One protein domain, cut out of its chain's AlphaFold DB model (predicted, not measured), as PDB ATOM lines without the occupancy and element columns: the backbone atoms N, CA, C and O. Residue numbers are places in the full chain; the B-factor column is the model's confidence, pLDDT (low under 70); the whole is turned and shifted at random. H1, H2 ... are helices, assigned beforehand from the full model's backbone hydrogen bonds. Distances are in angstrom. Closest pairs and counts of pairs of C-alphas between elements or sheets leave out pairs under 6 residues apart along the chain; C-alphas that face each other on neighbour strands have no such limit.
ATOM      1  N   LYS A   4     217.911 286.536 153.380       83.25
ATOM      2  CA  LYS A   4     218.700 285.310 153.600       83.25
ATOM      3  C   LYS A   4     219.115 285.127 155.065       83.25
ATOM      4  O   LYS A   4     218.977 284.034 155.597       83.25
ATOM      5  N   THR A   5     219.558 286.199 155.732       84.69
ATOM      6  CA  THR A   5     219.920 286.155 157.161       84.69
ATOM      7  C   THR A   5     218.703 285.935 158.054       84.69
ATOM      8  O   THR A   5     218.794 285.157 158.991       84.69
ATOM      9  N   LEU A   6     217.546 286.528 157.727       85.56
ATOM     10  CA  LEU A   6     216.293 286.270 158.450       85.56
ATOM     11  C   LEU A   6     215.833 284.813 158.301       85.56
ATOM     12  O   LEU A   6     215.472 284.182 159.288       85.56
ATOM     13  N   SER A   7     215.893 284.267 157.084       88.31
ATOM     14  CA  SER A   7     215.496 282.878 156.836       88.31
ATOM     15  C   SER A   7     216.421 281.878 157.533       88.31
ATOM     16  O   SER A   7     215.940 280.894 158.087       88.31
ATOM     17  N   ALA A   8     217.733 282.129 157.545       90.62
ATOM     18  CA  ALA A   8     218.689 281.277 158.250       90.62
ATOM     19  C   ALA A   8     218.453 281.296 159.768       90.62
ATOM     20  O   ALA A   8     218.489 280.250 160.412       90.62
ATOM     21  N   LEU A   9     218.151 282.471 160.329       91.69
ATOM     22  CA  LEU A   9     217.869 282.619 161.755       91.69
ATOM     23  C   LEU A   9     216.578 281.895 162.152       91.69
ATOM     24  O   LEU A   9     216.555 281.192 163.155       91.69
ATOM     25  N   ALA A  10     215.530 281.998 161.330       90.81
ATOM     26  CA  ALA A  10     214.277 281.278 161.553       90.81
ATOM     27  C   ALA A  10     214.478 279.752 161.558       90.81
ATOM     28  O   ALA A  10     213.956 279.063 162.430       90.81
ATOM     29  N   ILE A  11     215.282 279.227 160.628       92.38
ATOM     30  CA  ILE A  11     215.609 277.796 160.572       92.38
ATOM     31  C   ILE A  11     216.399 277.363 161.816       92.38
ATOM     32  O   ILE A  11     216.076 276.343 162.420       92.38
ATOM     33  N   ALA A  12     217.399 278.144 162.236       92.25
ATOM     34  CA  ALA A  12     218.186 277.840 163.430       92.25
ATOM     35  C   ALA A  12     217.322 277.791 164.702       92.25
ATOM     36  O   ALA A  12     217.485 276.893 165.526       92.25
ATOM     37  N   VAL A  13     216.362 278.712 164.834       93.88
ATOM     38  CA  VAL A  13     215.406 278.727 165.951       93.88
ATOM     39  C   VAL A  13     214.514 277.482 165.938       93.88
ATOM     40  O   VAL A  13     214.313 276.874 166.987       93.88
ATOM     41  N   LEU A  14     214.024 277.060 164.769       91.88
ATOM     42  CA  LEU A  14     213.211 275.845 164.651       91.88
ATOM     43  C   LEU A  14     213.989 274.587 165.060       91.88
ATOM     44  O   LEU A  14     213.469 273.774 165.822       91.88
ATOM     45  N   PHE A  15     215.241 274.441 164.616       90.69
ATOM     46  CA  PHE A  15     216.076 273.303 165.017       90.69
ATOM     47  C   PHE A  15     216.385 273.300 166.515       90.69
ATOM     48  O   PHE A  15     216.330 272.244 167.141       90.69
ATOM     49  N   ALA A  16     216.665 274.466 167.105       89.31
ATOM     50  CA  ALA A  16     216.891 274.578 168.544       89.31
ATOM     51  C   ALA A  16     215.644 274.173 169.348       89.31
ATOM     52  O   ALA A  16     215.752 273.405 170.303       89.31
ATOM     53  N   ALA A  17     214.456 274.622 168.928       85.88
ATOM     54  CA  ALA A  17     213.196 274.244 169.565       85.88
ATOM     55  C   ALA A  17     212.937 272.729 169.478       85.88
ATOM     56  O   ALA A  17     212.548 272.113 170.469       85.88
ATOM     57  N   PHE A  18     213.204 272.116 168.321       85.31
ATOM     58  CA  PHE A  18     213.025 270.675 168.130       85.31
ATOM     59  C   PHE A  18     213.994 269.851 168.988       85.31
ATOM     60  O   PHE A  18     213.594 268.863 169.602       85.31
ATOM     61  N   ALA A  19     215.257 270.280 169.084       82.62
ATOM     62  CA  ALA A  19     216.255 269.625 169.925       82.62
ATOM     63  C   ALA A  19     215.844 269.639 171.407       82.62
ATOM     64  O   ALA A  19     215.898 268.600 172.064       82.62
ATOM     65  N   MET A  20     215.370 270.782 171.913       77.69
ATOM     66  CA  MET A  20     214.893 270.893 173.296       77.69
ATOM     67  C   MET A  20     213.671 270.006 173.553       77.69
ATOM     68  O   MET A  20     213.673 269.263 174.532       77.69
ATOM     69  N   ALA A  21     212.679 270.015 172.656       79.12
ATOM     70  CA  ALA A  21     211.494 269.164 172.783       79.12
ATOM     71  C   ALA A  21     211.857 267.670 172.831       79.12
ATOM     72  O   ALA A  21     211.414 266.957 173.724       79.12
ATOM     73  N   SER A  22     212.742 267.213 171.938       75.06
ATOM     74  CA  SER A  22     213.132 265.798 171.884       75.06
ATOM     75  C   SER A  22     213.830 265.305 173.153       75.06
ATOM     76  O   SER A  22     213.704 264.138 173.507       75.06
ATOM     77  N   SER A  23     214.561 266.177 173.859       73.19
ATOM     78  CA  SER A  23     215.300 265.780 175.063       73.19
ATOM     79  C   SER A  23     214.390 265.371 176.226       73.19
ATOM     80  O   SER A  23     214.762 264.487 176.999       73.19
ATOM     81  N   ASP A  24     213.196 265.960 176.324       76.19
ATOM     82  CA  ASP A  24     212.229 265.632 177.376       76.19
ATOM     83  C   ASP A  24     211.579 264.262 177.127       76.19
ATOM     84  O   ASP A  24     211.482 263.442 178.045       76.19
ATOM     85  N   ASP A  25     211.264 263.958 175.863       76.38
ATOM     86  CA  ASP A  25     210.717 262.660 175.453       76.38
ATOM     87  C   ASP A  25     211.669 261.506 175.811       76.38
ATOM     88  O   ASP A  25     211.245 260.488 176.366       76.38
ATOM     89  N   TYR A  26     212.977 261.668 175.566       76.25
ATOM     90  CA  TYR A  26     213.976 260.659 175.945       76.25
ATOM     91  C   TYR A  26     214.014 260.426 177.460       76.25
ATOM     92  O   TYR A  26     214.036 259.278 177.911       76.25
ATOM     93  N   ALA A  27     213.981 261.501 178.250       82.75
ATOM     94  CA  ALA A  27     213.979 261.404 179.705       82.75
ATOM     95  C   ALA A  27     212.684 260.770 180.239       82.75
ATOM     96  O   ALA A  27     212.683 260.114 181.284       82.75
ATOM     97  N   GLU A  28     211.548 260.973 179.573       87.88
ATOM     98  CA  GLU A  28     210.299 260.305 179.932       87.88
ATOM     99  C   GLU A  28     210.341 258.802 179.632       87.88
ATOM    100  O   GLU A  28     209.964 257.999 180.492       87.88
ATOM    101  N   GLU A  29     210.829 258.407 178.457       87.38
ATOM    102  CA  GLU A  29     210.964 256.996 178.080       87.38
ATOM    103  C   GLU A  29     211.923 256.245 179.011       87.38
ATOM    104  O   GLU A  29     211.601 255.151 179.485       87.38
ATOM    105  N   GLU A  30     213.045 256.861 179.386       89.44
ATOM    106  CA  GLU A  30     213.960 256.289 180.376       89.44
ATOM    107  C   GLU A  30     213.269 256.104 181.738       89.44
ATOM    108  O   GLU A  30     213.326 255.026 182.335       89.44
ATOM    109  N   ARG A  31     212.516 257.109 182.209       91.31
ATOM    110  CA  ARG A  31     211.742 257.010 183.460       91.31
ATOM    111  C   ARG A  31     210.677 255.915 183.402       91.31
ATOM    112  O   ARG A  31     210.434 255.237 184.403       91.31
ATOM    113  N   LYS A  32     210.013 255.726 182.257       92.81
ATOM    114  CA  LYS A  32     209.058 254.623 182.050       92.81
ATOM    115  C   LYS A  32     209.756 253.270 182.138       92.81
ATOM    116  O   LYS A  32     209.251 252.396 182.843       92.81
ATOM    117  N   LEU A  33     210.906 253.115 181.482       92.62
ATOM    118  CA  LEU A  33     211.696 251.886 181.537       92.62
ATOM    119  C   LEU A  33     212.148 251.580 182.967       92.62
ATOM    120  O   LEU A  33     211.947 250.463 183.440       92.62
ATOM    121  N   MET A  34     212.675 252.572 183.686       92.94
ATOM    122  CA  MET A  34     213.141 252.391 185.062       92.94
ATOM    123  C   MET A  34     212.014 251.965 186.005       92.94
ATOM    124  O   MET A  34     212.183 250.997 186.744       92.94
ATOM    125  N   ARG A  35     210.833 252.593 185.917       93.75
ATOM    126  CA  ARG A  35     209.651 252.168 186.692       93.75
ATOM    127  C   ARG A  35     209.211 250.750 186.351       93.75
ATOM    128  O   ARG A  35     208.833 249.991 187.239       93.75
ATOM    129  N   TYR A  36     209.232 250.384 185.071       94.38
ATOM    130  CA  TYR A  36     208.944 249.013 184.661       94.38
ATOM    131  C   TYR A  36     209.942 248.036 185.299       94.38
ATOM    132  O   TYR A  36     209.522 247.046 185.894       94.38
ATOM    133  N   CYS A  37     211.237 248.343 185.245       94.19
ATOM    134  CA  CYS A  37     212.279 247.495 185.805       94.19
ATOM    135  C   CYS A  37     212.171 247.353 187.322       94.19
ATOM    136  O   CYS A  37     212.218 246.233 187.819       94.19
ATOM    137  N   GLU A  38     211.947 248.446 188.048       94.06
ATOM    138  CA  GLU A  38     211.727 248.436 189.499       94.06
ATOM    139  C   GLU A  38     210.574 247.500 189.886       94.06
ATOM    140  O   GLU A  38     210.721 246.620 190.731       94.06
ATOM    141  N   ARG A  39     209.450 247.589 189.165       95.12
ATOM    142  CA  ARG A  39     208.289 246.716 189.386       95.12
ATOM    143  C   ARG A  39     208.591 245.250 189.088       95.12
ATOM    144  O   ARG A  39     208.024 244.380 189.744       95.12
ATOM    145  N   VAL A  40     209.427 244.951 188.097       95.50
ATOM    146  CA  VAL A  40     209.838 243.567 187.825       95.50
ATOM    147  C   VAL A  40     210.780 243.064 188.918       95.50
ATOM    148  O   VAL A  40     210.604 241.948 189.405       95.50
ATOM    149  N   VAL A  41     211.726 243.887 189.367       93.38
ATOM    150  CA  VAL A  41     212.645 243.547 190.461       93.38
ATOM    151  C   VAL A  41     211.876 243.202 191.735       93.38
ATOM    152  O   VAL A  41     212.106 242.127 192.287       93.38
ATOM    153  N   ASP A  42     210.910 244.029 192.142       94.06
ATOM    154  CA  ASP A  42     210.061 243.766 193.314       94.06
ATOM    155  C   ASP A  42     209.349 242.415 193.219       94.06
ATOM    156  O   ASP A  42     209.368 241.611 194.153       94.06
ATOM    157  N   TYR A  43     208.767 242.127 192.052       94.75
ATOM    158  CA  TYR A  43     208.067 240.869 191.820       94.75
ATOM    159  C   TYR A  43     208.999 239.662 191.957       94.75
ATOM    160  O   TYR A  43     208.632 238.629 192.529       94.75
ATOM    161  N   HIS A  44     210.213 239.769 191.415       92.56
ATOM    162  CA  HIS A  44     211.217 238.714 191.491       92.56
ATOM    163  C   HIS A  44     211.784 238.549 192.904       92.56
ATOM    164  O   HIS A  44     212.004 237.411 193.320       92.56
ATOM    165  N   ALA A  45     211.959 239.641 193.650       92.75
ATOM    166  CA  ALA A  45     212.367 239.606 195.050       92.75
ATOM    167  C   ALA A  45     211.314 238.888 195.907       92.75
ATOM    168  O   ALA A  45     211.633 237.917 196.591       92.75
ATOM    169  N   ASP A  46     210.042 239.277 195.792       96.12
ATOM    170  CA  ASP A  46     208.942 238.636 196.519       96.12
ATOM    171  C   ASP A  46     208.794 237.153 196.119       96.12
ATOM    172  O   ASP A  46     208.566 236.288 196.968       96.12
ATOM    173  N   LYS A  47     209.006 236.813 194.838       94.75
ATOM    174  CA  LYS A  47     209.063 235.414 194.377       94.75
ATOM    175  C   LYS A  47     210.200 234.634 195.038       94.75
ATOM    176  O   LYS A  47     209.970 233.498 195.445       94.75
ATOM    177  N   ALA A  48     211.401 235.205 195.116       93.56
ATOM    178  CA  ALA A  48     212.560 234.565 195.739       93.56
ATOM    179  C   ALA A  48     212.360 234.358 197.249       93.56
ATOM    180  O   ALA A  48     212.815 233.358 197.796       93.56
ATOM    181  N   MET A  49     211.610 235.253 197.897       94.75
ATOM    182  CA  MET A  49     211.195 235.127 199.298       94.75
ATOM    183  C   MET A  49     210.013 234.164 199.512       94.75
ATOM    184  O   MET A  49     209.595 233.954 200.646       94.75
ATOM    185  N   GLY A  50     209.455 233.573 198.450       97.25
ATOM    186  CA  GLY A  50     208.346 232.623 198.554       97.25
ATOM    187  C   GLY A  50     206.973 233.260 198.801       97.25
ATOM    188  O   GLY A  50     206.036 232.550 199.156       97.25
ATOM    189  N   VAL A  51     206.818 234.570 198.580       97.31
ATOM    190  CA  VAL A  51     205.528 235.263 198.729       97.31
ATOM    191  C   VAL A  51     204.502 234.670 197.740       97.31
ATOM    192  O   VAL A  51     204.837 234.496 196.553       97.31
ATOM    193  N   PRO A  52     203.263 234.354 198.180       96.44
ATOM    194  CA  PRO A  52     202.181 233.890 197.307       96.44
ATOM    195  C   PRO A  52     201.902 234.873 196.171       96.44
ATOM    196  O   PRO A  52     202.031 236.081 196.354       96.44
ATOM    197  N   ILE A  53     201.522 234.378 194.988       93.06
ATOM    198  CA  ILE A  53     201.413 235.216 193.780       93.06
ATOM    199  C   ILE A  53     200.402 236.359 193.937       93.06
ATOM    200  O   ILE A  53     200.626 237.436 193.393       93.06
ATOM    201  N   GLU A  54     199.350 236.142 194.720       95.06
ATOM    202  CA  GLU A  54     198.275 237.085 195.030       95.06
ATOM    203  C   GLU A  54     198.739 238.238 195.932       95.06
ATOM    204  O   GLU A  54     198.062 239.257 196.025       95.06
ATOM    205  N   GLN A  55     199.889 238.079 196.596       95.81
ATOM    206  CA  GLN A  55     200.448 239.035 197.555       95.81
ATOM    207  C   GLN A  55     201.754 239.675 197.067       95.81
ATOM    208  O   GLN A  55     202.312 240.527 197.757       95.81
ATOM    209  N   ARG A  56     202.266 239.273 195.895       94.88
ATOM    210  CA  ARG A  56     203.507 239.840 195.355       94.88
ATOM    211  C   ARG A  56     203.299 241.283 194.941       94.88
ATOM    212  O   ARG A  56     202.342 241.619 194.243       94.88
ATOM    213  N   ARG A  57     204.261 242.114 195.311       95.00
ATOM    214  CA  ARG A  57     204.398 243.474 194.812       95.00
ATOM    215  C   ARG A  57     204.996 243.445 193.414       95.00
ATOM    216  O   ARG A  57     205.514 242.432 192.941       95.00
ATOM    217  N   GLY A  58     204.912 244.585 192.742       92.00
ATOM    218  CA  GLY A  58     205.463 244.705 191.405       92.00
ATOM    219  C   GLY A  58     204.622 244.005 190.339       92.00
ATOM    220  O   GLY A  58     203.452 243.689 190.544       92.00
ATOM    221  N   ASN A  59     205.221 243.807 189.166       92.06
ATOM    222  CA  ASN A  59     204.594 243.147 188.026       92.06
ATOM    223  C   ASN A  59     205.529 242.057 187.501       92.06
ATOM    224  O   ASN A  59     206.745 242.215 187.521       92.06
ATOM    225  N   LYS A  60     204.967 240.984 186.938       92.38
ATOM    226  CA  LYS A  60     205.762 240.068 186.112       92.38
ATOM    227  C   LYS A  60     206.404 240.829 184.953       92.38
ATOM    228  O   LYS A  60     205.855 241.830 184.470       92.38
ATOM    229  N   ASP A  61     207.506 240.282 184.451       94.00
ATOM    230  CA  ASP A  61     208.029 240.681 183.155       94.00
ATOM    231  C   ASP A  61     207.030 240.307 182.043       94.00
ATOM    232  O   ASP A  61     207.044 239.209 181.496       94.00
ATOM    233  N   HIS A  62     206.130 241.236 181.735       91.31
ATOM    234  CA  HIS A  62     205.108 241.093 180.700       91.31
ATOM    235  C   HIS A  62     205.608 241.497 179.308       91.31
ATOM    236  O   HIS A  62     204.925 241.235 178.324       91.31
ATOM    237  N   ARG A  63     206.772 242.154 179.219       91.50
ATOM    238  CA  ARG A  63     207.373 242.585 177.947       91.50
ATOM    239  C   ARG A  63     208.466 241.626 177.469       91.50
ATOM    240  O   ARG A  63     208.848 241.705 176.311       91.50
ATOM    241  N   GLY A  64     208.957 240.741 178.335       93.31
ATOM    242  CA  GLY A  64     210.031 239.788 178.057       93.31
ATOM    243  C   GLY A  64     211.418 240.418 177.907       93.31
ATOM    244  O   GLY A  64     212.315 239.761 177.393       93.31
ATOM    245  N   ILE A  65     211.598 241.683 178.303       92.31
ATOM    246  CA  ILE A  65     212.831 242.459 178.062       92.31
ATOM    247  C   ILE A  65     213.650 242.698 179.332       92.31
ATOM    248  O   ILE A  65     214.705 243.331 179.266       92.31
ATOM    249  N   ALA A  66     213.189 242.236 180.500       92.44
ATOM    250  CA  ALA A  66     213.810 242.625 181.762       92.44
ATOM    251  C   ALA A  66     215.256 242.119 181.881       92.44
ATOM    252  O   ALA A  66     216.128 242.857 182.328       92.44
ATOM    253  N   ALA A  67     215.545 240.907 181.401       90.19
ATOM    254  CA  ALA A  67     216.897 240.345 181.434       90.19
ATOM    255  C   ALA A  67     217.914 241.138 180.589       90.19
ATOM    256  O   ALA A  67     219.113 241.087 180.857       90.19
ATOM    257  N   GLU A  68     217.452 241.866 179.570       90.56
ATOM    258  CA  GLU A  68     218.311 242.608 178.642       90.56
ATOM    259  C   GLU A  68     218.423 244.086 179.021       90.56
ATOM    260  O   GLU A  68     219.519 244.659 179.001       90.56
ATOM    261  N   GLN A  69     217.289 244.696 179.372       90.50
ATOM    262  CA  GLN A  69     217.170 246.141 179.553       90.50
ATOM    263  C   GLN A  69     217.202 246.570 181.018       90.50
ATOM    264  O   GLN A  69     217.623 247.691 181.295       90.50
ATOM    265  N   CYS A  70     216.812 245.706 181.963       91.25
ATOM    266  CA  CYS A  70     216.784 246.097 183.367       91.25
ATOM    267  C   CYS A  70     218.163 245.970 184.027       91.25
ATOM    268  O   CYS A  70     218.778 244.895 184.004       91.25
TER     269      CYS A  70
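AT A GLANCE: This is residues 4 to 70 of the 77 residues of an uncharacterized protein of Halomonas sp. hl-4 (UniProt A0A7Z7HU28). One long helix, H1, makes the length of this model; its residues 4 to 32 stick out as a bare arm. Past the far end of H1, residues 49 to 65 fold back beside its last turns as a loop that leads into the short helix H2, and together with those turns they make a small head. The printed part has 67 residues with two named helices, H1 then H2, and no named strand: all helix. It is extended, with a radius of gyration of the C-alphas of 21.0 A, a rod spanning 70 by 19 by 14 A.

IN THESE COORDINATES: Find C-alpha 4 at (218.700, 285.310, 153.600); from there H1, residues 4 to 48, runs 66.2 A to C-alpha 48 at (212.560, 234.565, 195.739). H2, residues 66 to 69, ends at C-alpha 69, (217.170, 246.141, 179.553).

HOW THE PARTS SIT: Look at Cys 37 and Ala 66: their C-alphas, the closest of H1 and H2, are 6.5 A apart, and the helices are close but not clearly touching. In H1, 39 of 41 O i to N i+4 pairs are within hydrogen-bond range; H2 is too short for such a pair.

THE WHOLE: The C-alphas of Lys 4 and Gly 50, the two farthest apart, are 70.0 A apart. The printed part has no cut, the link from H1 to H2 is long with 17 residues, and no printed residue is under 70 in pLDDT.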